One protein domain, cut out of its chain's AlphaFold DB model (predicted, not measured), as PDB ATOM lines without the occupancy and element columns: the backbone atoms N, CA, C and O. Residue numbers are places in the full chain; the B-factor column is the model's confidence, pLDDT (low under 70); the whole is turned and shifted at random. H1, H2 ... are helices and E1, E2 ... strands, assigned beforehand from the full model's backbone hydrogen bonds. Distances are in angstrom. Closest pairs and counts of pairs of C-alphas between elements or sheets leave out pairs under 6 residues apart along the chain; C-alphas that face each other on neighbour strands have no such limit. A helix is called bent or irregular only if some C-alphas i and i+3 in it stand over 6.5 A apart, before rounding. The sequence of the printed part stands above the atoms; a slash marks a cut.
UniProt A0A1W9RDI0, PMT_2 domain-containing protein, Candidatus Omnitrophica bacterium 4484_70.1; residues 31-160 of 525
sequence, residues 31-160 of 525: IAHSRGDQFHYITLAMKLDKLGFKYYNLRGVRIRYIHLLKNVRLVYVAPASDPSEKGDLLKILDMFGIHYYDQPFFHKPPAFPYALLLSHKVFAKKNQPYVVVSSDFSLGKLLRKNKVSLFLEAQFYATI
ATOM      1  N   ILE A  31     157.496 154.630 224.847       88.81
ATOM      2  CA  ILE A  31     157.761 155.708 225.809       88.81
ATOM      3  C   ILE A  31     157.914 157.075 225.132       88.81
ATOM      4  O   ILE A  31     158.001 157.184 223.909       88.81
ATOM      5  N   ALA A  32     157.911 158.131 225.948       89.94
ATOM      6  CA  ALA A  32     158.106 159.501 225.494       89.94
ATOM      7  C   ALA A  32     159.581 159.808 225.213       89.94
ATOM      8  O   ALA A  32     160.464 159.478 226.008       89.94
ATOM      9  N   HIS A  33     159.830 160.549 224.135       92.75
ATOM     10  CA  HIS A  33     161.175 160.944 223.712       92.75
ATOM     11  C   HIS A  33     161.351 162.452 223.502       92.75
ATOM     12  O   HIS A  33     162.402 162.905 223.052       92.75
ATOM     13  N   SER A  34     160.365 163.266 223.883       89.69
ATOM     14  CA  SER A  34     160.412 164.725 223.724       89.69
ATOM     15  C   SER A  34     161.188 165.469 224.827       89.69
ATOM     16  O   SER A  34     160.962 166.661 225.022       89.69
ATOM     17  N   ARG A  35     162.029 164.788 225.621       89.25
ATOM     18  CA  ARG A  35     162.673 165.362 226.822       89.25
ATOM     19  C   ARG A  35     164.200 165.300 226.761       89.25
ATOM     20  O   ARG A  35     164.780 164.282 226.371       89.25
ATOM     21  N   GLY A  36     164.840 166.369 227.240       91.06
ATOM     22  CA  GLY A  36     166.288 166.462 227.441       91.06
ATOM     23  C   GLY A  36     167.107 166.216 226.170       91.06
ATOM     24  O   GLY A  36     166.727 166.623 225.075       91.06
ATOM     25  N   ASP A  37     168.228 165.500 226.319       92.94
ATOM     26  CA  ASP A  37     169.171 165.209 225.227       92.94
ATOM     27  C   ASP A  37     168.528 164.532 224.005       92.94
ATOM     28  O   ASP A  37     169.000 164.719 222.886       92.94
ATOM     29  N   GLN A  38     167.453 163.765 224.206       95.50
ATOM     30  CA  GLN A  38     166.763 163.043 223.133       95.50
ATOM     31  C   GLN A  38     166.240 164.016 222.076       95.50
ATOM     32  O   GLN A  38     166.483 163.852 220.880       95.50
ATOM     33  N   PHE A  39     165.605 165.091 222.543       94.69
ATOM     34  CA  PHE A  39     165.039 166.117 221.684       94.69
ATOM     35  C   PHE A  39     166.123 166.925 220.958       94.69
ATOM     36  O   PHE A  39     165.950 167.284 219.792       94.69
ATOM     37  N   HIS A  40     167.283 167.131 221.594       96.75
ATOM     38  CA  HIS A  40     168.441 167.750 220.944       96.75
ATOM     39  C   HIS A  40     168.949 166.896 219.779       96.75
ATOM     40  O   HIS A  40     169.164 167.420 218.690       96.75
ATOM     41  N   TYR A  41     169.109 165.585 219.970       98.12
ATOM     42  CA  TYR A  41     169.611 164.707 218.911       98.12
ATOM     43  C   TYR A  41     168.658 164.609 217.716       98.12
ATOM     44  O   TYR A  41     169.118 164.658 216.576       98.12
ATOM     45  N   ILE A  42     167.345 164.556 217.959       97.88
ATOM     46  CA  ILE A  42     166.333 164.599 216.892       97.88
ATOM     47  C   ILE A  42     166.395 165.927 216.133       97.88
ATOM     48  O   ILE A  42     166.394 165.941 214.904       97.88
ATOM     49  N   THR A  43     166.500 167.039 216.861       97.88
ATOM     50  CA  THR A  43     166.618 168.381 216.278       97.88
ATOM     51  C   THR A  43     167.854 168.501 215.394       97.88
ATOM     52  O   THR A  43     167.767 168.989 214.271       97.88
ATOM     53  N   LEU A  44     169.000 168.013 215.863       98.31
ATOM     54  CA  LEU A  44     170.244 168.032 215.099       98.31
ATOM     55  C   LEU A  44     170.158 167.140 213.856       98.31
ATOM     56  O   LEU A  44     170.629 167.547 212.798       98.31
ATOM     57  N   ALA A  45     169.526 165.967 213.952       98.44
ATOM     58  CA  ALA A  45     169.279 165.104 212.798       98.44
ATOM     59  C   ALA A  45     168.395 165.803 211.751       98.44
ATOM     60  O   ALA A  45     168.725 165.795 210.567       98.44
ATOM     61  N   MET A  46     167.329 166.481 212.190       98.00
ATOM     62  CA  MET A  46     166.475 167.297 211.322       98.00
ATOM     63  C   MET A  46     167.255 168.438 210.657       98.00
ATOM     64  O   MET A  46     167.145 168.634 209.447       98.00
ATOM     65  N   LYS A  47     168.080 169.173 211.413       98.12
ATOM     66  CA  LYS A  47     168.894 170.277 210.876       98.12
ATOM     67  C   LYS A  47     169.905 169.783 209.843       98.12
ATOM     68  O   LYS A  47     170.044 170.421 208.804       98.12
ATOM     69  N   LEU A  48     170.550 168.640 210.090       98.00
ATOM     70  CA  LEU A  48     171.434 167.999 209.113       98.00
ATOM     71  C   LEU A  48     170.691 167.639 207.821       98.00
ATOM     72  O   LEU A  48     171.241 167.852 206.746       98.00
ATOM     73  N   ASP A  49     169.459 167.133 207.917       98.12
ATOM     74  CA  ASP A  49     168.666 166.739 206.747       98.12
ATOM     75  C   ASP A  49     168.188 167.943 205.934       98.12
ATOM     76  O   ASP A  49     168.283 167.938 204.711       98.12
ATOM     77  N   LYS A  50     167.683 168.985 206.605       97.75
ATOM     78  CA  LYS A  50     167.020 170.115 205.934       97.75
ATOM     79  C   LYS A  50     167.947 171.268 205.578       97.75
ATOM     80  O   LYS A  50     167.730 171.914 204.561       97.75
ATOM     81  N   LEU A  51     168.939 171.556 206.416       97.69
ATOM     82  CA  LEU A  51     169.791 172.747 206.297       97.69
ATOM     83  C   LEU A  51     171.285 172.407 206.174       97.69
ATOM     84  O   LEU A  51     172.118 173.301 206.003       97.69
ATOM     85  N   GLY A  52     171.640 171.126 206.282       97.19
ATOM     86  CA  GLY A  52     173.016 170.659 206.229       97.19
ATOM     87  C   GLY A  52     173.858 171.073 207.438       97.19
ATOM     88  O   GLY A  52     173.393 171.583 208.459       97.19
ATOM     89  N   PHE A  53     175.163 170.844 207.316       96.25
ATOM     90  CA  PHE A  53     176.111 170.972 208.424       96.25
ATOM     91  C   PHE A  53     176.377 172.421 208.871       96.25
ATOM     92  O   PHE A  53     176.839 172.650 209.990       96.25
ATOM     93  N   LYS A  54     176.082 173.415 208.018       96.06
ATOM     94  CA  LYS A  54     176.261 174.846 208.327       96.06
ATOM     95  C   LYS A  54     175.427 175.277 209.539       96.06
ATOM     96  O   LYS A  54     175.903 176.081 210.332       96.06
ATOM     97  N   TYR A  55     174.232 174.707 209.699       96.94
ATOM     98  CA  TYR A  55     173.276 175.033 210.764       96.94
ATOM     99  C   TYR A  55     173.146 173.908 211.796       96.94
ATOM    100  O   TYR A  55     172.071 173.676 212.348       96.94
ATOM    101  N   TYR A  56     174.242 173.190 212.048       97.75
ATOM    102  CA  TYR A  56     174.314 172.158 213.077       97.75
ATOM    103  C   TYR A  56     174.342 172.801 214.477       97.75
ATOM    104  O   TYR A  56     175.382 172.886 215.122       97.75
ATOM    105  N   ASN A  57     173.204 173.333 214.918       97.75
ATOM    106  CA  ASN A  57     172.959 173.974 216.213       97.75
ATOM    107  C   ASN A  57     171.464 173.855 216.582       97.75
ATOM    108  O   ASN A  57     170.691 173.234 215.851       97.75
ATOM    109  N   LEU A  58     171.063 174.404 217.734       97.81
ATOM    110  CA  LEU A  58     169.667 174.374 218.202       97.81
ATOM    111  C   LEU A  58     168.877 175.661 217.891       97.81
ATOM    112  O   LEU A  58     167.718 175.765 218.288       97.81
ATOM    113  N   ARG A  59     169.477 176.625 217.176       98.12
ATOM    114  CA  ARG A  59     168.813 177.859 216.722       98.12
ATOM    115  C   ARG A  59     167.874 177.582 215.557       98.12
ATOM    116  O   ARG A  59     168.069 176.624 214.811       98.12
ATOM    117  N   GLY A  60     166.858 178.418 215.378       97.88
ATOM    118  CA  GLY A  60     165.933 178.359 214.249       97.88
ATOM    119  C   GLY A  60     165.196 177.024 214.176       97.88
ATOM    120  O   GLY A  60     165.197 176.365 213.131       97.88
ATOM    121  N   VAL A  61     164.655 176.587 215.315       97.94
ATOM    122  CA  VAL A  61     163.888 175.345 215.476       97.94
ATOM    123  C   VAL A  61     162.483 175.705 215.927       97.94
ATOM    124  O   VAL A  61     162.314 176.339 216.965       97.94
ATOM    125  N   ARG A  62     161.478 175.277 215.166       97.94
ATOM    126  CA  ARG A  62     160.068 175.387 215.532       97.94
ATOM    127  C   ARG A  62     159.571 174.077 216.113       97.94
ATOM    128  O   ARG A  62     159.830 173.014 215.547       97.94
ATOM    129  N   ILE A  63     158.856 174.165 217.228       96.44
ATOM    130  CA  ILE A  63     158.248 173.015 217.896       96.44
ATOM    131  C   ILE A  63     156.755 173.077 217.636       96.44
ATOM    132  O   ILE A  63     156.080 174.032 218.011       96.44
ATOM    133  N   ARG A  64     156.232 172.038 216.994       95.31
ATOM    134  CA  ARG A  64     154.813 171.938 216.674       95.31
ATOM    135  C   ARG A  64     154.214 170.708 217.334       95.31
ATOM    136  O   ARG A  64     154.886 169.693 217.524       95.31
ATOM    137  N   TYR A  65     152.937 170.819 217.674       92.50
ATOM    138  CA  TYR A  65     152.189 169.789 218.376       92.50
ATOM    139  C   TYR A  65     151.061 169.279 217.488       92.50
ATOM    140  O   TYR A  65     150.355 170.064 216.860       92.50
ATOM    141  N   ILE A  66     150.878 167.961 217.460       88.19
ATOM    142  CA  ILE A  66     149.688 167.325 216.895       88.19
ATOM    143  C   ILE A  66     148.935 166.704 218.063       88.19
ATOM    144  O   ILE A  66     149.424 165.779 218.719       88.19
ATOM    145  N   HIS A  67     147.750 167.239 218.342       84.94
ATOM    146  CA  HIS A  67     146.868 166.722 219.376       84.94
ATOM    147  C   HIS A  67     146.139 165.495 218.830       84.94
ATOM    148  O   HIS A  67     145.317 165.608 217.927       84.94
ATOM    149  N   LEU A  68     146.460 164.312 219.357       80.81
ATOM    150  CA  LEU A  68     145.781 163.073 218.961       80.81
ATOM    151  C   LEU A  68     144.565 162.781 219.838       80.81
ATOM    152  O   LEU A  68     143.576 162.237 219.356       80.81
ATOM    153  N   LEU A  69     144.684 163.093 221.129       77.69
ATOM    154  CA  LEU A  69     143.679 162.949 222.182       77.69
ATOM    155  C   LEU A  69     143.925 164.055 223.220       77.69
ATOM    156  O   LEU A  69     145.015 164.629 223.243       77.69
ATOM    157  N   LYS A  70     142.967 164.305 224.127       78.81
ATOM    158  CA  LYS A  70     143.026 165.383 225.144       78.81
ATOM    159  C   LYS A  70     144.384 165.489 225.860       78.81
ATOM    160  O   LYS A  70     144.893 166.588 226.055       78.81
ATOM    161  N   ASN A  71     145.010 164.348 226.156       73.56
ATOM    162  CA  ASN A  71     146.284 164.281 226.877       73.56
ATOM    163  C   ASN A  71     147.462 163.772 226.014       73.56
ATOM    164  O   ASN A  71     148.599 163.757 226.477       73.56
ATOM    165  N   VAL A  72     147.228 163.359 224.761       72.81
ATOM    166  CA  VAL A  72     148.276 162.809 223.884       72.81
ATOM    167  C   VAL A  72     148.700 163.841 222.855       72.81
ATOM    168  O   VAL A  72     147.903 164.248 222.006       72.81
ATOM    169  N   ARG A  73     149.991 164.178 222.875       83.81
ATOM    170  CA  ARG A  73     150.611 165.067 221.893       83.81
ATOM    171  C   ARG A  73     151.770 164.358 221.205       83.81
ATOM    172  O   ARG A  73     152.665 163.828 221.869       83.81
ATOM    173  N   LEU A  74     151.752 164.374 219.877       87.38
ATOM    174  CA  LEU A  74     152.967 164.182 219.095       87.38
ATOM    175  C   LEU A  74     153.667 165.529 218.988       87.38
ATOM    176  O   LEU A  74     153.014 166.555 218.797       87.38
ATOM    177  N   VAL A  75     154.985 165.513 219.113       92.00
ATOM    178  CA  VAL A  75     155.827 166.692 218.955       92.00
ATOM    179  C   VAL A  75     156.699 166.471 217.746       92.00
ATOM    180  O   VAL A  75     157.337 165.429 217.627       92.00
ATOM    181  N   TYR A  76     156.747 167.452 216.859       93.44
ATOM    182  CA  TYR A  76     157.693 167.429 215.759       93.44
ATOM    183  C   TYR A  76     158.473 168.728 215.679       93.44
ATOM    184  O   TYR A  76     157.999 169.798 216.071       93.44
ATOM    185  N   VAL A  77     159.697 168.597 215.182       95.12
ATOM    186  CA  VAL A  77     160.610 169.715 214.974       95.12
ATOM    187  C   VAL A  77     160.669 170.066 213.498       95.12
ATOM    188  O   VAL A  77     160.746 169.192 212.634       95.12
ATOM    189  N   ALA A  78     160.639 171.362 213.215       96.75
ATOM    190  CA  ALA A  78     160.780 171.913 211.877       96.75
ATOM    191  C   ALA A  78     161.817 173.046 211.886       96.75
ATOM    192  O   ALA A  78     161.998 173.698 212.920       96.75
ATOM    193  N   PRO A  79     162.515 173.302 210.768       97.06
ATOM    194  CA  PRO A  79     163.333 174.500 210.659       97.06
ATOM    195  C   PRO A  79     162.432 175.744 210.693       97.06
ATOM    196  O   PRO A  79     161.317 175.735 210.172       97.06
ATOM    197  N   ALA A  80     162.911 176.809 211.325       97.12
ATOM    198  CA  ALA A  80     162.310 178.130 211.195       97.12
ATOM    199  C   ALA A  80     162.601 178.754 209.822       97.12
ATOM    200  O   ALA A  80     163.554 178.351 209.154       97.12
ATOM    201  N   SER A  81     161.816 179.771 209.445       96.69
ATOM    202  CA  SER A  81     162.057 180.567 208.234       96.69
ATOM    203  C   SER A  81     163.422 181.261 208.270       96.69
ATOM    204  O   SER A  81     164.125 181.255 207.266       96.69
ATOM    205  N   ASP A  82     163.821 181.791 209.432       97.38
ATOM    206  CA  ASP A  82     165.188 182.248 209.695       97.38
ATOM    207  C   ASP A  82     165.930 181.204 210.554       97.38
ATOM    208  O   ASP A  82     165.628 181.041 211.737       97.38
ATOM    209  N   PRO A  83     166.922 180.477 210.010       96.19
ATOM    210  CA  PRO A  83     167.703 179.506 210.773       96.19
ATOM    211  C   PRO A  83     168.567 180.092 211.899       96.19
ATOM    212  O   PRO A  83     169.083 179.314 212.705       96.19
ATOM    213  N   SER A  84     168.790 181.410 211.910       96.06
ATOM    214  CA  SER A  84     169.669 182.110 212.852       96.06
ATOM    215  C   SER A  84     168.955 182.635 214.100       96.06
ATOM    216  O   SER A  84     169.613 182.855 215.124       96.06
ATOM    217  N   GLU A  85     167.626 182.772 214.042       97.31
ATOM    218  CA  GLU A  85     166.805 183.179 215.181       97.31
ATOM    219  C   GLU A  85     166.908 182.159 216.328       97.31
ATOM    220  O   GLU A  85     167.267 180.998 216.135       97.31
ATOM    221  N   LYS A  86     166.524 182.537 217.548       96.88
ATOM    222  CA  LYS A  86     166.602 181.629 218.705       96.88
ATOM    223  C   LYS A  86     165.717 180.376 218.556       96.88
ATOM    224  O   LYS A  86     166.136 179.270 218.881       96.88
ATOM    225  N   GLY A  87     164.521 180.525 217.989       97.44
ATOM    226  CA  GLY A  87     163.550 179.437 217.825       97.44
ATOM    227  C   GLY A  87     162.881 179.013 219.139       97.44
ATOM    228  O   GLY A  87     163.207 179.507 220.217       97.44
ATOM    229  N   ASP A  88     161.918 178.100 219.050       97.56
ATOM    230  CA  ASP A  88     161.062 177.693 220.168       97.56
ATOM    231  C   ASP A  88     161.822 176.812 221.175       97.56
ATOM    232  O   ASP A  88     161.641 176.955 222.381       97.56
ATOM    233  N   LEU A  89     162.719 175.932 220.704       96.00
ATOM    234  CA  LEU A  89     163.479 175.024 221.573       96.00
ATOM    235  C   LEU A  89     164.379 175.773 222.559       96.00
ATOM    236  O   LEU A  89     164.333 175.507 223.758       96.00
ATOM    237  N   LEU A  90     165.185 176.716 222.067       96.81
ATOM    238  CA  LEU A  90     166.066 177.498 222.933       96.81
ATOM    239  C   LEU A  90     165.268 178.402 223.880       96.81
ATOM    240  O   LEU A  90     165.647 178.508 225.039       96.81
ATOM    241  N   LYS A  91     164.130 178.964 223.442       97.12
ATOM    242  CA  LYS A  91     163.228 179.722 224.328       97.12
ATOM    243  C   LYS A  91     162.694 178.862 225.476       97.12
ATOM    244  O   LYS A  91     162.700 179.306 226.616       97.12
ATOM    245  N   ILE A  92     162.278 177.621 225.203       94.25
ATOM    246  CA  ILE A  92     161.848 176.689 226.258       94.25
ATOM    247  C   ILE A  92     163.005 176.390 227.217       94.25
ATOM    248  O   ILE A  92     162.802 176.381 228.425       94.25
ATOM    249  N   LEU A  93     164.219 176.163 226.708       93.06
ATOM    250  CA  LEU A  93     165.394 175.923 227.554       93.06
ATOM    251  C   LEU A  93     165.738 177.140 228.427       93.06
ATOM    252  O   LEU A  93     166.051 176.962 229.604       93.06
ATOM    253  N   ASP A  94     165.609 178.360 227.902       94.00
ATOM    254  CA  ASP A  94     165.794 179.589 228.682       94.00
ATOM    255  C   ASP A  94     164.794 179.708 229.830       94.00
ATOM    256  O   ASP A  94     165.171 180.146 230.911       94.00
ATOM    257  N   MET A  95     163.537 179.290 229.628       93.25
ATOM    258  CA  MET A  95     162.522 179.297 230.692       93.25
ATOM    259  C   MET A  95     162.914 178.407 231.883       93.25
ATOM    260  O   MET A  95     162.420 178.611 232.987       93.25
ATOM    261  N   PHE A  96     163.808 177.433 231.673       89.62
ATOM    262  CA  PHE A  96     164.381 176.593 232.728       89.62
ATOM    263  C   PHE A  96     165.763 177.069 233.210       89.62
ATOM    264  O   PHE A  96     166.400 176.367 233.998       89.62
ATOM    265  N   GLY A  97     166.239 178.228 232.742       90.19
ATOM    266  CA  GLY A  97     167.567 178.763 233.057       90.19
ATOM    267  C   GLY A  97     168.717 178.012 232.377       90.19
ATOM    268  O   GLY A  97     169.823 177.920 232.905       90.19
ATOM    269  N   ILE A  98     168.463 177.397 231.217       90.06
ATOM    270  CA  ILE A  98     169.435 176.571 230.484       90.06
ATOM    271  C   ILE A  98     169.915 177.319 229.230       90.06
ATOM    272  O   ILE A  98     169.579 176.964 228.102       90.06
ATOM    273  N   HIS A  99     170.753 178.339 229.418       91.06
ATOM    274  CA  HIS A  99     171.179 179.233 228.328       91.06
ATOM    275  C   HIS A  99     172.354 178.703 227.491       91.06
ATOM    276  O   HIS A  99     172.523 179.066 226.329       91.06
ATOM    277  N   TYR A 100     173.169 177.798 228.042       89.94
ATOM    278  CA  TYR A 100     174.439 177.379 227.428       89.94
ATOM    279  C   TYR A 100     174.309 176.622 226.095       89.94
ATOM    280  O   TYR A 100     175.319 176.393 225.426       89.94
ATOM    281  N   TYR A 101     173.099 176.209 225.714       93.75
ATOM    282  CA  TYR A 101     172.827 175.564 224.429       93.75
ATOM    283  C   TYR A 101     172.620 176.542 223.271       93.75
ATOM    284  O   TYR A 101     172.671 176.112 222.115       93.75
ATOM    285  N   ASP A 102     172.419 177.828 223.560       95.44
ATOM    286  CA  ASP A 102     172.353 178.868 222.543       95.44
ATOM    287  C   ASP A 102     173.760 179.166 222.011       95.44
ATOM    288  O   ASP A 102     174.486 180.024 222.504       95.44
ATOM    289  N   GLN A 103     174.176 178.364 221.034       95.12
ATOM    290  CA  GLN A 103     175.526 178.362 220.492       95.12
ATOM    291  C   GLN A 103     175.482 178.418 218.962       95.12
ATOM    292  O   GLN A 103     174.605 177.793 218.354       95.12
ATOM    293  N   PRO A 104     176.451 179.083 218.309       95.81
ATOM    294  CA  PRO A 104     176.508 179.146 216.849       95.81
ATOM    295  C   PRO A 104     176.739 177.766 216.215       95.81
ATOM    296  O   PRO A 104     176.315 177.529 215.084       95.81
ATOM    297  N   PHE A 105     177.369 176.835 216.940       96.38
ATOM    298  CA  PHE A 105     177.644 175.480 216.464       96.38
ATOM    299  C   PHE A 105     177.553 174.449 217.594       96.38
ATOM    300  O   PHE A 105     178.207 174.570 218.625       96.38
ATOM    301  N   PHE A 106     176.767 173.393 217.447       96.25
ATOM    302  CA  PHE A 106     176.590 172.433 218.530       96.25
ATOM    303  C   PHE A 106     177.886 171.672 218.815       96.25
ATOM    304  O   PHE A 106     178.489 171.095 217.920       96.25
ATOM    305  N   HIS A 107     178.313 171.628 220.073       93.69
ATOM    306  CA  HIS A 107     179.610 171.053 220.448       93.69
ATOM    307  C   HIS A 107     179.642 169.520 220.490       93.69
ATOM    308  O   HIS A 107     180.724 168.931 220.546       93.69
ATOM    309  N   LYS A 108     178.482 168.848 220.472       94.44
ATOM    310  CA  LYS A 108     178.444 167.380 220.432       94.44
ATOM    311  C   LYS A 108     178.674 166.884 218.998       94.44
ATOM    312  O   LYS A 108     178.005 167.385 218.093       94.44
ATOM    313  N   PRO A 109     179.550 165.891 218.783       96.44
ATOM    314  CA  PRO A 109     179.874 165.453 217.436       96.44
ATOM    315  C   PRO A 109     178.706 164.737 216.720       96.44
ATOM    316  O   PRO A 109     177.742 164.324 217.369       96.44
ATOM    317  N   PRO A 110     178.748 164.643 215.376       97.75
ATOM    318  CA  PRO A 110     177.548 164.475 214.561       97.75
ATOM    319  C   PRO A 110     177.190 163.029 214.196       97.75
ATOM    320  O   PRO A 110     176.154 162.835 213.567       97.75
ATOM    321  N   ALA A 111     177.985 162.010 214.547       98.38
ATOM    322  CA  ALA A 111     177.735 160.648 214.055       98.38
ATOM    323  C   ALA A 111     176.383 160.086 214.516       98.38
ATOM    324  O   ALA A 111     175.689 159.457 213.722       98.38
ATOM    325  N   PHE A 112     175.969 160.354 215.760       98.44
ATOM    326  CA  PHE A 112     174.666 159.898 216.249       98.44
ATOM    327  C   PHE A 112     173.488 160.629 215.571       98.44
ATOM    328  O   PHE A 112     172.602 159.949 215.054       98.44
ATOM    329  N   PRO A 113     173.476 161.975 215.448       98.56
ATOM    330  CA  PRO A 113     172.517 162.673 214.585       98.56
ATOM    331  C   PRO A 113     172.481 162.184 213.134       98.56
ATOM    332  O   PRO A 113     171.397 162.056 212.570       98.56
ATOM    333  N   TYR A 114     173.630 161.860 212.530       98.44
ATOM    334  CA  TYR A 114     173.665 161.257 211.194       98.44
ATOM    335  C   TYR A 114     173.021 159.868 211.167       98.44
ATOM    336  O   TYR A 114     172.267 159.581 210.243       98.44
ATOM    337  N   ALA A 115     173.257 159.024 212.173       98.62
ATOM    338  CA  ALA A 115     172.599 157.721 212.274       98.62
ATOM    339  C   ALA A 115     171.069 157.865 212.378       98.62
ATOM    340  O   ALA A 115     170.338 157.151 211.693       98.62
ATOM    341  N   LEU A 116     170.580 158.836 213.159       98.56
ATOM    342  CA  LEU A 116     169.151 159.164 213.238       98.56
ATOM    343  C   LEU A 116     168.599 159.685 211.904       98.56
ATOM    344  O   LEU A 116     167.500 159.304 211.512       98.56
ATOM    345  N   LEU A 117     169.355 160.524 211.190       98.25
ATOM    346  CA  LEU A 117     168.992 161.011 209.858       98.25
ATOM    347  C   LEU A 117     168.886 159.869 208.844       98.25
ATOM    348  O   LEU A 117     167.904 159.801 208.110       98.25
ATOM    349  N   LEU A 118     169.870 158.969 208.807       98.31
ATOM    350  CA  LEU A 118     169.859 157.817 207.903       98.31
ATOM    351  C   LEU A 118     168.693 156.885 208.230       98.31
ATOM    352  O   LEU A 118     167.957 156.489 207.334       98.31
ATOM    353  N   SER A 119     168.472 156.614 209.516       98.38
ATOM    354  CA  SER A 119     167.331 155.829 209.981       98.38
ATOM    355  C   SER A 119     165.996 156.471 209.587       98.38
ATOM    356  O   SER A 119     165.106 155.788 209.088       98.38
ATOM    357  N   HIS A 120     165.869 157.798 209.707       98.00
ATOM    358  CA  HIS A 120     164.690 158.529 209.238       98.00
ATOM    359  C   HIS A 120     164.473 158.346 207.733       98.00
ATOM    360  O   HIS A 120     163.363 158.051 207.311       98.00
ATOM    361  N   LYS A 121     165.524 158.454 206.912       97.31
ATOM    362  CA  LYS A 121     165.418 158.253 205.456       97.31
ATOM    363  C   LYS A 121     165.005 156.832 205.062       97.31
ATOM    364  O   LYS A 121     164.386 156.668 204.018       97.31
ATOM    365  N   VAL A 122     165.359 155.831 205.868       97.38
ATOM    366  CA  VAL A 122     165.040 154.419 205.606       97.38
ATOM    367  C   VAL A 122     163.635 154.053 206.087       97.38
ATOM    368  O   VAL A 122     162.920 153.348 205.381       97.38
ATOM    369  N   PHE A 123     163.239 154.501 207.281       96.75
ATOM    370  CA  PHE A 123     162.031 154.004 207.950       96.75
ATOM    371  C   PHE A 123     160.862 154.991 207.994       96.75
ATOM    372  O   PHE A 123     159.729 154.558 208.198       96.75
ATOM    373  N   ALA A 124     161.098 156.296 207.843       95.25
ATOM    374  CA  ALA A 124     160.021 157.281 207.845       95.25
ATOM    375  C   ALA A 124     159.399 157.415 206.446       95.25
ATOM    376  O   ALA A 124     160.065 157.241 205.423       95.25
ATOM    377  N   LYS A 125     158.111 157.765 206.390       94.56
ATOM    378  CA  LYS A 125     157.421 158.037 205.122       94.56
ATOM    379  C   LYS A 125     158.067 159.235 204.421       94.56
ATOM    380  O   LYS A 125     158.598 160.148 205.059       94.56
ATOM    381  N   LYS A 126     157.989 159.272 203.086       93.75
ATOM    382  CA  LYS A 126     158.455 160.426 202.301       93.75
ATOM    383  C   LYS A 126     157.780 161.697 202.834       93.75
ATOM    384  O   LYS A 126     156.564 161.729 202.988       93.75
ATOM    385  N   ASN A 127     158.573 162.729 203.118       92.56
ATOM    386  CA  ASN A 127     158.133 164.006 203.705       92.56
ATOM    387  C   ASN A 127     157.566 163.933 205.136       92.56
ATOM    388  O   ASN A 127     157.051 164.940 205.624       92.56
ATOM    389  N   GLN A 128     157.682 162.801 205.834       93.75
ATOM    390  CA  GLN A 128     157.349 162.742 207.255       93.75
ATOM    391  C   GLN A 128     158.268 163.703 208.036       93.75
ATOM    392  O   GLN A 128     159.481 163.712 207.802       93.75
ATOM    393  N   PRO A 129     157.724 164.552 208.926       95.44
ATOM    394  CA  PRO A 129     158.554 165.368 209.798       95.44
ATOM    395  C   PRO A 129     159.226 164.504 210.873       95.44
ATOM    396  O   PRO A 129     158.754 163.418 211.205       95.44
ATOM    397  N   TYR A 130     160.297 165.025 211.471       96.62
ATOM    398  CA  TYR A 130     160.978 164.387 212.597       96.62
ATOM    399  C   TYR A 130     160.085 164.468 213.841       96.62
ATOM    400  O   TYR A 130     160.093 165.468 214.566       96.62
ATOM    401  N   VAL A 131     159.262 163.438 214.032       94.12
ATOM    402  CA  VAL A 131     158.220 163.364 215.060       94.12
ATOM    403  C   VAL A 131     158.680 162.457 216.195       94.12
ATOM    404  O   VAL A 131     159.308 161.429 215.975       94.12
ATOM    405  N   VAL A 132     158.331 162.815 217.426       92.38
ATOM    406  CA  VAL A 132     158.417 161.933 218.589       92.38
ATOM    407  C   VAL A 132     157.238 162.127 219.525       92.38
ATOM    408  O   VAL A 132     156.538 163.140 219.503       92.38
ATOM    409  N   VAL A 133     157.016 161.138 220.380       89.25
ATOM    410  CA  VAL A 133     155.942 161.175 221.365       89.25
ATOM    411  C   VAL A 133     156.362 162.006 222.578       89.25
ATOM    412  O   VAL A 133     157.479 161.879 223.086       89.25
ATOM    413  N   SER A 134     155.437 162.837 223.068       85.44
ATOM    414  CA  SER A 134     155.627 163.688 224.252       85.44
ATOM    415  C   SER A 134     154.753 163.310 225.455       85.44
ATOM    416  O   SER A 134     154.945 163.834 226.548       85.44
ATOM    417  N   SER A 135     153.804 162.385 225.286       71.06
ATOM    418  CA  SER A 135     152.853 161.998 226.337       71.06
ATOM    419  C   SER A 135     153.477 161.161 227.453       71.06
ATOM    420  O   SER A 135     154.258 160.259 227.163       71.06
ATOM    421  N   ASP A 136     153.044 161.367 228.699       67.69
ATOM    422  CA  ASP A 136     153.491 160.574 229.853       67.69
ATOM    423  C   ASP A 136     153.270 159.057 229.679       67.69
ATOM    424  O   ASP A 136     152.373 158.601 228.966       67.69
ATOM    425  N   PHE A 137     154.086 158.251 230.370       62.44
ATOM    426  CA  PHE A 137     154.123 156.787 230.229       62.44
ATOM    427  C   PHE A 137     152.757 156.104 230.450       62.44
ATOM    428  O   PHE A 137     152.405 155.154 229.744       62.44
ATOM    429  N   SER A 138     151.950 156.601 231.394       62.81
ATOM    430  CA  SER A 138     150.588 156.108 231.660       62.81
ATOM    431  C   SER A 138     149.670 156.241 230.440       62.81
ATOM    432  O   SER A 138     148.823 155.379 230.198       62.81
ATOM    433  N   LEU A 139     149.895 157.264 229.618       62.66
ATOM    434  CA  LEU A 139     149.182 157.511 228.373       62.66
ATOM    435  C   LEU A 139     149.682 156.653 227.206       62.66
ATOM    436  O   LEU A 139     148.889 156.287 226.336       62.66
ATOM    437  N   GLY A 140     150.959 156.265 227.217       60.81
ATOM    438  CA  GLY A 140     151.510 155.287 226.274       60.81
ATOM    439  C   GLY A 140     150.725 153.970 226.283       60.81
ATOM    440  O   GLY A 140     150.474 153.388 225.228       60.81
ATOM    441  N   LYS A 141     150.214 153.541 227.450       67.75
ATOM    442  CA  LYS A 141     149.335 152.359 227.560       67.75
ATOM    443  C   LYS A 141     147.999 152.529 226.829       67.75
ATOM    444  O   LYS A 141     147.536 151.583 226.198       67.75
ATOM    445  N   LEU A 142     147.388 153.711 226.907       66.38
ATOM    446  CA  LEU A 142     146.135 154.030 226.208       66.38
ATOM    447  C   LEU A 142     146.339 154.069 224.690       66.38
ATOM    448  O   LEU A 142     145.509 153.564 223.936       66.38
ATOM    449  N   LEU A 143     147.467 154.615 224.234       62.56
ATOM    450  CA  LEU A 143     147.805 154.669 222.810       62.56
ATOM    451  C   LEU A 143     148.153 153.305 222.234       62.56
ATOM    452  O   LEU A 143     147.703 152.981 221.136       62.56
ATOM    453  N   ARG A 144     148.865 152.475 223.002       66.44
ATOM    454  CA  ARG A 144     149.142 151.084 222.636       66.44
ATOM    455  C   ARG A 144     147.868 150.259 222.454       66.44
ATOM    456  O   ARG A 144     147.901 149.263 221.747       66.44
ATOM    457  N   LYS A 145     146.747 150.650 223.065       74.12
ATOM    458  CA  LYS A 145     145.461 149.977 222.843       74.12
ATOM    459  C   LYS A 145     144.726 150.468 221.592       74.12
ATOM    460  O   LYS A 145     144.049 149.667 220.967       74.12
ATOM    461  N   ASN A 146     144.872 151.741 221.212       69.19
ATOM    462  CA  ASN A 146     143.961 152.381 220.250       69.19
ATOM    463  C   ASN A 146     144.603 152.852 218.929       69.19
ATOM    464  O   ASN A 146     143.893 152.978 217.937       69.19
ATOM    465  N   LYS A 147     145.911 153.160 218.886       76.56
ATOM    466  CA  LYS A 147     146.603 153.721 217.697       76.56
ATOM    467  C   LYS A 147     148.069 153.260 217.598       76.56
ATOM    468  O   LYS A 147     148.987 154.071 217.482       76.56
ATOM    469  N   VAL A 148     148.277 151.944 217.660       79.38
ATOM    470  CA  VAL A 148     149.594 151.270 217.644       79.38
ATOM    471  C   VAL A 148     150.453 151.700 216.452       79.38
ATOM    472  O   VAL A 148     151.606 152.080 216.646       79.38
ATOM    473  N   SER A 149     149.892 151.668 215.240       83.44
ATOM    474  CA  SER A 149     150.620 151.975 214.002       83.44
ATOM    475  C   SER A 149     151.161 153.400 214.005       83.44
ATOM    476  O   SER A 149     152.353 153.594 213.813       83.44
ATOM    477  N   LEU A 150     150.322 154.386 214.326       81.81
ATOM    478  CA  LEU A 150     150.717 155.794 214.354       81.81
ATOM    479  C   LEU A 150     151.830 156.073 215.373       81.81
ATOM    480  O   LEU A 150     152.741 156.847 215.098       81.81
ATOM    481  N   PHE A 151     151.756 155.453 216.553       79.50
ATOM    482  CA  PHE A 151     152.755 155.644 217.604       79.50
ATOM    483  C   PHE A 151     154.117 155.080 217.196       79.50
ATOM    484  O   PHE A 151     155.138 155.748 217.345       79.50
ATOM    485  N   LEU A 152     154.116 153.860 216.650       84.44
ATOM    486  CA  LEU A 152     155.319 153.228 216.126       84.44
ATOM    487  C   LEU A 152     155.892 154.041 214.967       84.44
ATOM    488  O   LEU A 152     157.045 154.453 215.031       84.44
ATOM    489  N   GLU A 153     155.084 154.338 213.949       88.25
ATOM    490  CA  GLU A 153     155.502 155.102 212.768       88.25
ATOM    491  C   GLU A 153     156.093 156.469 213.127       88.25
ATOM    492  O   GLU A 153     157.027 156.923 212.466       88.25
ATOM    493  N   ALA A 154     155.581 157.124 214.175       88.94
ATOM    494  CA  ALA A 154     156.052 158.439 214.583       88.94
ATOM    495  C   ALA A 154     157.534 158.430 214.980       88.94
ATOM    496  O   ALA A 154     158.270 159.297 214.524       88.94
ATOM    497  N   GLN A 155     157.974 157.467 215.799       93.06
ATOM    498  CA  GLN A 155     159.290 157.519 216.453       93.06
ATOM    499  C   GLN A 155     160.192 156.300 216.231       93.06
ATOM    500  O   GLN A 155     161.333 156.311 216.694       93.06
ATOM    501  N   PHE A 156     159.732 155.279 215.496       96.00
ATOM    502  CA  PHE A 156     160.502 154.060 215.220       96.00
ATOM    503  C   PHE A 156     161.889 154.365 214.653       96.00
ATOM    504  O   PHE A 156     162.875 153.792 215.110       96.00
ATOM    505  N   TYR A 157     161.985 155.318 213.717       97.31
ATOM    506  CA  TYR A 157     163.262 155.715 213.124       97.31
ATOM    507  C   TYR A 157     164.279 156.168 214.180       97.31
ATOM    508  O   TYR A 157     165.480 155.958 214.023       97.31
ATOM    509  N   ALA A 158     163.820 156.804 215.257       97.19
ATOM    510  CA  ALA A 158     164.700 157.369 216.261       97.19
ATOM    511  C   ALA A 158     165.065 156.339 217.336       97.19
ATOM    512  O   ALA A 158     166.208 156.302 217.789       97.19
ATOM    513  N   THR A 159     164.113 155.485 217.719       96.75
ATOM    514  CA  THR A 159     164.284 154.485 218.784       96.75
ATOM    515  C   THR A 159     165.003 153.224 218.316       96.75
ATOM    516  O   THR A 159     165.696 152.585 219.106       96.75
ATOM    517  N   ILE A 160     164.907 152.868 217.029       97.94
ATOM    518  CA  ILE A 160     165.593 151.686 216.493       97.94
ATOM    519  C   ILE A 160     167.118 151.832 216.525       97.94
ATOM    520  O   ILE A 160     167.819 150.837 216.664       97.94
TER     521      ILE A 160
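AT A GLANCE: This is residues 31 to 160 of the 525 residues of the protein "PMT_2 domain-containing protein" of Candidatus Omnitrophica bacterium 4484_70.1 (UniProt A0A1W9RDI0). A three-stranded sheet makes the core, built on the long E1-E2 hairpin with the short E3 beside E2; H1 covers one face and H5 the other. H3 lies past the E3 edge and packs on both helices, H2 sits by the beginning of E1, and H4 lies at the turn end of the hairpin. The 130 printed residues hold five named helices and three named strands, in the order H1 E1 E2 H2 H3 E3 H4 H5; the sheet, E1 E2 E3, is antiparallel. The class is mixed, helices and strands; the whole is compact, with a radius of gyration of the C-alphas of 14.5 A and spans of 43 by 34 by 24 A.

HOW THE PARTS SIT: Start at H1, residues 37 to 51, which is on the sheet of E1, residues 61 to 69, E2, residues 72 to 79, and E3, residues 130 to 133. H1 has a height over the sheet of 7.0 A and runs along the strands, at 17 degrees to E2 on the local plane; its closest C-alphas to E2 are Thr 43 and Val 77, 6.3 A. In the antiparallel hairpin E1 and E2, find N 62 and O 78 at 2.8 A; between E2 and E3, also antiparallel, find N 132 and O 75 at 2.8 A. H2, residues 87 to 95, is on the same face as H1 but over none of the strands; its closest C-alpha to E1 is Gly 87, 4.7 A from that of Val 61. H3, residues 111 to 123, touches H1 with residues 112 to 117 alone, closest at the C-alphas of Ala 45 and Pro 113, 4.4 A. H4, residues 137 to 146, only grazes the sheet with its residues 139 to 143. H5, residues 148 to 160, is on the opposite face from H1, over E3 at a height over the sheet of 7.8 A. With residues 156 to 160 alone H5 touches H3, closest at the C-alphas of His 120 and Tyr 157, 5.0 A. H5 is irregular: C-alphas 154 and 157 are 7.8 A apart. Every O i to N i+4 pair is within hydrogen-bond range in H1, H2 and H3, against 4 of 6 in H4 and 6 of 9 in H5.

IN THESE COORDINATES: Find C-alpha 37 at (169.171, 165.209, 225.227); from there H1 runs 20.4 A to C-alpha 51. E1 covers 24.6 A and E2 23.2 A, H3 18.1 A. H5 runs 16.0 A and ends at C-alpha 160, (165.593, 151.686, 216.493).

THE WHOLE: The two C-alphas farthest apart, Pro 104 and Lys 145, are 43.0 A apart. The printed part has no cut; its one long link is residues 96 to 110. Look for pLDDT under 70 at residues 136 to 144 and 146.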